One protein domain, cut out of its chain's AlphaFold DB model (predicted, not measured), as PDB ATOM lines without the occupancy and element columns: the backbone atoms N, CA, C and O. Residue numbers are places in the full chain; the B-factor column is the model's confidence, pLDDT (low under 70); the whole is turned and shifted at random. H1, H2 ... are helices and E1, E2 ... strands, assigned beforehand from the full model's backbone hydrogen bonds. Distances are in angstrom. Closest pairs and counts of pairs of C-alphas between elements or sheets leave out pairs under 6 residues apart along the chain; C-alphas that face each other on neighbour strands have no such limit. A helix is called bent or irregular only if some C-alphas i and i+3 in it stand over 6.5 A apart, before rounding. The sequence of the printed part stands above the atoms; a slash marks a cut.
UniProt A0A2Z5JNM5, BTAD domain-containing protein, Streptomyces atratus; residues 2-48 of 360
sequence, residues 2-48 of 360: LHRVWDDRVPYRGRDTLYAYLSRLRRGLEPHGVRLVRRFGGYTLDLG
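AT A GLANCE: This is residues 2 to 48 of the 360 residues of the protein "BTAD domain-containing protein" of Streptomyces atratus (UniProt A0A2Z5JNM5). One long helix, H2, makes the length of this small domain, and after it the chain folds back in a hairpin of two strands, E1 and E2, with E1 nearer to the helix. The short helix H1 lies near the first residues of H2, at the other end from the turn into the hairpin. The printed part has 47 residues with two named helices and two named strands, in the order H1, H2, E1, E2; the sheet has the order E1 - E2 and is antiparallel. The class is mixed, helices and strands. The whole is loose, with a radius of gyration of the C-alphas of 12.0 A, and elongated, with spans of 33 by 20 by 15 A.

IN THESE COORDINATES: H1 covers residues 2 to 6 and begins at C-alpha 2, at (124.175, 108.229, 141.363). H2 covers residues 14 to 32 and is 27.3 A long from first to last C-alpha, from (125.836, 111.703, 135.296) to (146.909, 97.795, 145.627). It is irregular, but only just: C-alphas 28 and 31 are 6.8 A apart. E1 covers residues 35 to 39 and is 12.1 A long. E2 covers residues 42 to 46, is 12.9 A long and ends at C-alpha 46, at (136.739, 92.703, 145.257).

HOW THE PARTS SIT: H1 and H2 only just touch, with 3 pairs of C-alphas within 8 A; the closest are those of Leu 2 and Gly 14, 7.2 A apart. H2 touches H1 with its residues 14 to 18 alone. Farther along, H2 and E1 have 4 pairs of C-alphas within 8 A, and the closest are those of Arg 26 and Leu 36, 5.9 A apart. E1 and E2 form a hairpin, antiparallel, with 147 degrees between their directions. Among the C-alphas that face each other are those of Leu 36 and Leu 45, 4.6 A apart. N 37 and O 44, at 2.8 A, and N 44 and O 37, at 2.9 A, are within hydrogen-bond range. H2 and E2 are apart, and H1 is apart from both strands. In H1 every O i to N i+4 pair is within hydrogen-bond range; in H2 13 of 15 are.

THE WHOLE: The two C-alphas farthest apart are those of Tyr 12 and Gly 48, at 35.2 A. The printed part runs from residue 2 to residue 48 and has no cut. The links from H2 to E1 and from E1 to E2 are tight, the link from H1 to H2 is short, and no link is long. The mean pLDDT of the printed part is 80.7, and residues 8 to 9, between H1 and H2, are under 70.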
ATOM      1  N   LEU A   2     124.252 106.810 141.760       71.88
ATOM      2  CA  LEU A   2     124.175 108.229 141.363       71.88
ATOM      3  C   LEU A   2     123.616 109.147 142.467       71.88
ATOM      4  O   LEU A   2     124.311 110.069 142.866       71.88
ATOM      5  N   HIS A   3     122.459 108.820 143.052       71.56
ATOM      6  CA  HIS A   3     121.907 109.579 144.186       71.56
ATOM      7  C   HIS A   3     122.777 109.538 145.456       71.56
ATOM      8  O   HIS A   3     122.756 110.463 146.240       71.56
ATOM      9  N   ARG A   4     123.615 108.515 145.672       72.88
ATOM     10  CA  ARG A   4     124.505 108.501 146.855       72.88
ATOM     11  C   ARG A   4     125.742 109.384 146.691       72.88
ATOM     12  O   ARG A   4     126.367 109.732 147.677       72.88
ATOM     13  N   VAL A   5     126.134 109.674 145.451       70.56
ATOM     14  CA  VAL A   5     127.328 110.477 145.143       70.56
ATOM     15  C   VAL A   5     126.954 111.929 144.863       70.56
ATOM     16  O   VAL A   5     127.702 112.830 145.216       70.56
ATOM     17  N   TRP A   6     125.805 112.157 144.226       72.62
ATOM     18  CA  TRP A   6     125.372 113.483 143.788       72.62
ATOM     19  C   TRP A   6     124.014 113.911 144.330       72.62
ATOM     20  O   TRP A   6     123.619 115.045 144.078       72.62
ATOM     21  N   ASP A   7     123.314 113.035 145.051       72.00
ATOM     22  CA  ASP A   7     121.991 113.311 145.609       72.00
ATOM     23  C   ASP A   7     121.021 113.865 144.552       72.00
ATOM     24  O   ASP A   7     120.907 113.269 143.473       72.00
ATOM     25  N   ASP A   8     120.378 115.005 144.811       68.38
ATOM     26  CA  ASP A   8     119.516 115.709 143.851       68.38
ATOM     27  C   ASP A   8     120.294 116.534 142.808       68.38
ATOM     28  O   ASP A   8     119.733 117.012 141.821       68.38
ATOM     29  N   ARG A   9     121.612 116.689 142.973       69.81
ATOM     30  CA  ARG A   9     122.491 117.470 142.084       69.81
ATOM     31  C   ARG A   9     123.195 116.590 141.053       69.81
ATOM     32  O   ARG A   9     124.397 116.731 140.812       69.81
ATOM     33  N   VAL A  10     122.462 115.669 140.426       73.56
ATOM     34  CA  VAL A  10     123.027 114.792 139.389       73.56
ATOM     35  C   VAL A  10     123.449 115.631 138.170       73.56
ATOM     36  O   VAL A  10     122.606 116.292 137.562       73.56
ATOM     37  N   PRO A  11     124.732 115.604 137.760       73.62
ATOM     38  CA  PRO A  11     125.193 116.381 136.616       73.62
ATOM     39  C   PRO A  11     124.555 115.904 135.302       73.62
ATOM     40  O   PRO A  11     124.201 114.730 135.146       73.62
ATOM     41  N   TYR A  12     124.458 116.804 134.317       70.62
ATOM     42  CA  TYR A  12     124.032 116.456 132.958       70.62
ATOM     43  C   TYR A  12     124.949 115.349 132.404       70.62
ATOM     44  O   TYR A  12     126.167 115.510 132.377       70.62
ATOM     45  N   ARG A  13     124.368 114.203 132.013       77.88
ATOM     46  CA  ARG A  13     125.074 112.932 131.710       77.88
ATOM     47  C   ARG A  13     125.813 112.289 132.897       77.88
ATOM     48  O   ARG A  13     126.880 111.706 132.728       77.88
ATOM     49  N   GLY A  14     125.222 112.286 134.092       76.12
ATOM     50  CA  GLY A  14     125.836 111.703 135.296       76.12
ATOM     51  C   GLY A  14     126.339 110.255 135.165       76.12
ATOM     52  O   GLY A  14     127.307 109.884 135.827       76.12
ATOM     53  N   ARG A  15     125.754 109.434 134.278       78.75
ATOM     54  CA  ARG A  15     126.262 108.077 133.984       78.75
ATOM     55  C   ARG A  15     127.650 108.090 133.331       78.75
ATOM     56  O   ARG A  15     128.485 107.275 133.710       78.75
ATOM     57  N   ASP A  16     127.911 109.016 132.413       81.69
ATOM     58  CA  ASP A  16     129.208 109.127 131.734       81.69
ATOM     59  C   ASP A  16     130.288 109.607 132.712       81.69
ATOM     60  O   ASP A  16     131.385 109.044 132.767       81.69
ATOM     61  N   THR A  17     129.943 110.570 133.574       83.06
ATOM     62  CA  THR A  17     130.810 111.033 134.670       83.06
ATOM     63  C   THR A  17     131.123 109.905 135.655       83.06
ATOM     64  O   THR A  17     132.271 109.742 136.069       83.06
ATOM     65  N   LEU A  18     130.134 109.071 135.990       83.31
ATOM     66  CA  LEU A  18     130.335 107.895 136.835       83.31
ATOM     67  C   LEU A  18     131.313 106.899 136.196       83.31
ATOM     68  O   LEU A  18     132.228 106.433 136.873       83.31
ATOM     69  N   TYR A  19     131.170 106.592 134.904       83.94
ATOM     70  CA  TYR A  19     132.109 105.704 134.209       83.94
ATOM     71  C   TYR A  19     133.535 106.268 134.183       83.94
ATOM     72  O   TYR A  19     134.489 105.510 134.376       83.94
ATOM     73  N   ALA A  20     133.693 107.585 134.014       85.12
ATOM     74  CA  ALA A  20     134.994 108.241 134.097       85.12
ATOM     75  C   ALA A  20     135.627 108.087 135.494       85.12
ATOM     76  O   ALA A  20     136.804 107.729 135.591       85.12
ATOM     77  N   TYR A  21     134.855 108.275 136.573       86.38
ATOM     78  CA  TYR A  21     135.335 108.039 137.940       86.38
ATOM     79  C   TYR A  21     135.691 106.576 138.199       86.38
ATOM     80  O   TYR A  21     136.756 106.302 138.743       86.38
ATOM     81  N   LEU A  22     134.871 105.626 137.747       86.75
ATOM     82  CA  LEU A  22     135.149 104.194 137.897       86.75
ATOM     83  C   LEU A  22     136.410 103.761 137.137       86.75
ATOM     84  O   LEU A  22     137.159 102.918 137.624       86.75
ATOM     85  N   SER A  23     136.676 104.353 135.967       86.12
ATOM     86  CA  SER A  23     137.909 104.117 135.205       86.12
ATOM     87  C   SER A  23     139.148 104.626 135.954       86.12
ATOM     88  O   SER A  23     140.143 103.906 136.069       86.12
ATOM     89  N   ARG A  24     139.071 105.832 136.539       87.88
ATOM     90  CA  ARG A  24     140.146 106.395 137.377       87.88
ATOM     91  C   ARG A  24     140.374 105.570 138.644       87.88
ATOM     92  O   ARG A  24     141.518 105.249 138.946       87.88
ATOM     93  N   LEU A  25     139.300 105.176 139.332       87.69
ATOM     94  CA  LEU A  25     139.368 104.319 140.518       87.69
ATOM     95  C   LEU A  25     139.996 102.967 140.195       87.69
ATOM     96  O   LEU A  25     140.881 102.532 140.918       87.69
ATOM     97  N   ARG A  26     139.608 102.324 139.085       86.69
ATOM     98  CA  ARG A  26     140.218 101.055 138.669       86.69
ATOM     99  C   ARG A  26     141.732 101.190 138.503       86.69
ATOM    100  O   ARG A  26     142.458 100.366 139.039       86.69
ATOM    101  N   ARG A  27     142.199 102.244 137.826       86.56
ATOM    102  CA  ARG A  27     143.635 102.491 137.618       86.56
ATOM    103  C   ARG A  27     144.381 102.804 138.920       86.56
ATOM    104  O   ARG A  27     145.530 102.412 139.061       86.56
ATOM    105  N   GLY A  28     143.744 103.514 139.852       86.81
ATOM    106  CA  GLY A  28     144.340 103.835 141.152       86.81
ATOM    107  C   GLY A  28     144.384 102.651 142.122       86.81
ATOM    108  O   GLY A  28     145.279 102.584 142.952       86.81
ATOM    109  N   LEU A  29     143.440 101.714 142.015       86.12
ATOM    110  CA  LEU A  29     143.291 100.576 142.929       86.12
ATOM    111  C   LEU A  29     144.029  99.309 142.473       86.12
ATOM    112  O   LEU A  29     144.373  98.469 143.304       86.12
ATOM    113  N   GLU A  30     144.310  99.184 141.176       82.25
ATOM    114  CA  GLU A  30     145.036  98.052 140.588       82.25
ATOM    115  C   GLU A  30     146.423  97.801 141.225       82.25
ATOM    116  O   GLU A  30     146.699  96.648 141.562       82.25
ATOM    117  N   PRO A  31     147.256  98.824 141.527       84.50
ATOM    118  CA  PRO A  31     148.530  98.629 142.232       84.50
ATOM    119  C   PRO A  31     148.384  98.083 143.659       84.50
ATOM    120  O   PRO A  31     149.325  97.509 144.200       84.50
ATOM    121  N   HIS A  32     147.211  98.254 144.271       81.62
ATOM    122  CA  HIS A  32     146.909  97.795 145.627       81.62
ATOM    123  C   HIS A  32     146.206  96.429 145.645       81.62
ATOM    124  O   HIS A  32     145.747  95.988 146.697       81.62
ATOM    125  N   GLY A  33     146.094  95.763 144.490       80.25
ATOM    126  CA  GLY A  33     145.456  94.452 144.374       80.25
ATOM    127  C   GLY A  33     143.935  94.472 144.563       80.25
ATOM    128  O   GLY A  33     143.334  93.415 144.724       80.25
ATOM    129  N   VAL A  34     143.300  95.651 144.535       83.75
ATOM    130  CA  VAL A  34     141.847  95.796 144.690       83.75
ATOM    131  C   VAL A  34     141.189  95.812 143.312       83.75
ATOM    132  O   VAL A  34     141.447  96.695 142.489       83.75
ATOM    133  N   ARG A  35     140.301  94.848 143.044       84.50
ATOM    134  CA  ARG A  35     139.697  94.681 141.713       84.50
ATOM    135  C   ARG A  35     138.267  95.212 141.672       84.50
ATOM    136  O   ARG A  35     137.358  94.674 142.291       84.50
ATOM    137  N   LEU A  36     138.029  96.234 140.851       85.81
ATOM    138  CA  LEU A  36     136.680  96.742 140.581       85.81
ATOM    139  C   LEU A  36     136.005  95.937 139.455       85.81
ATOM    140  O   LEU A  36     136.261  96.169 138.264       85.81
ATOM    141  N   VAL A  37     135.120  95.012 139.826       86.81
ATOM    142  CA  VAL A  37     134.397  94.112 138.917       86.81
ATOM    143  C   VAL A  37     133.006  94.668 138.612       86.81
ATOM    144  O   VAL A  37     132.278  95.110 139.498       86.81
ATOM    145  N   ARG A  38     132.606  94.633 137.338       84.06
ATOM    146  CA  ARG A  38     131.226  94.928 136.937       84.06
ATOM    147  C   ARG A  38     130.397  93.651 137.075       84.06
ATOM    148  O   ARG A  38     130.754  92.641 136.475       84.06
ATOM    149  N   ARG A  39     129.304  93.699 137.835       85.62
ATOM    150  CA  ARG A  39     128.334  92.599 137.976       85.62
ATOM    151  C   ARG A  39     126.953  93.064 137.509       85.62
ATOM    152  O   ARG A  39     126.737  94.259 137.292       85.62
ATOM    153  N   PHE A  40     126.023  92.131 137.306       74.88
ATOM    154  CA  PHE A  40     124.662  92.478 136.892       74.88
ATOM    155  C   PHE A  40     124.033  93.400 137.951       74.88
ATOM    156  O   PHE A  40     123.990  93.050 139.125       74.88
ATOM    157  N   GLY A  41     123.629  94.611 137.553       75.56
ATOM    158  CA  GLY A  41     123.069  95.618 138.464       75.56
ATOM    159  C   GLY A  41     124.058  96.618 139.086       75.56
ATOM    160  O   GLY A  41     123.604  97.537 139.764       75.56
ATOM    161  N   GLY A  42     125.377  96.531 138.842       82.88
ATOM    162  CA  GLY A  42     126.302  97.549 139.362       82.88
ATOM    163  C   GLY A  42     127.793  97.211 139.329       82.88
ATOM    164  O   GLY A  42     128.296  96.525 138.437       82.88
ATOM    165  N   TYR A  43     128.508  97.750 140.316       84.06
ATOM    166  CA  TYR A  43     129.950  97.604 140.492       84.06
ATOM    167  C   TYR A  43     130.245  97.044 141.879       84.06
ATOM    168  O   TYR A  43     129.651  97.484 142.860       84.06
ATOM    169  N   THR A  44     131.169  96.093 141.948       86.56
ATOM    170  CA  THR A  44     131.625  95.466 143.189       86.56
ATOM    171  C   THR A  44     133.128  95.663 143.300       86.56
ATOM    172  O   THR A  44     133.859  95.425 142.336       86.56
ATOM    173  N   LEU A  45     133.583  96.109 144.466       86.06
ATOM    174  CA  LEU A  45     134.993  96.073 144.820       86.06
ATOM    175  C   LEU A  45     135.290  94.695 145.410       86.06
ATOM    176  O   LEU A  45     134.649  94.284 146.372       86.06
ATOM    177  N   ASP A  46     136.222  93.983 144.791       84.50
ATOM    178  CA  ASP A  46     136.739  92.703 145.257       84.50
ATOM    179  C   ASP A  46     138.015  92.972 146.060       84.50
ATOM    180  O   ASP A  46     139.059  93.334 145.505       84.50
ATOM    181  N   LEU A  47     137.871  92.905 147.382       84.00
ATOM    182  CA  LEU A  47     138.930  93.048 148.369       84.00
ATOM    183  C   LEU A  47     138.639  92.113 149.544       84.00
ATOM    184  O   LEU A  47     137.481  91.881 149.891       84.00
ATOM    185  N   GLY A  48     139.690  91.589 150.173       76.94
ATOM    186  CA  GLY A  48     139.530  90.820 151.403       76.94
ATOM    187  C   GLY A  48     138.967  91.702 152.517       76.94
ATOM    188  O   GLY A  48     139.403  92.838 152.683       76.94
TER     189      GLY A  48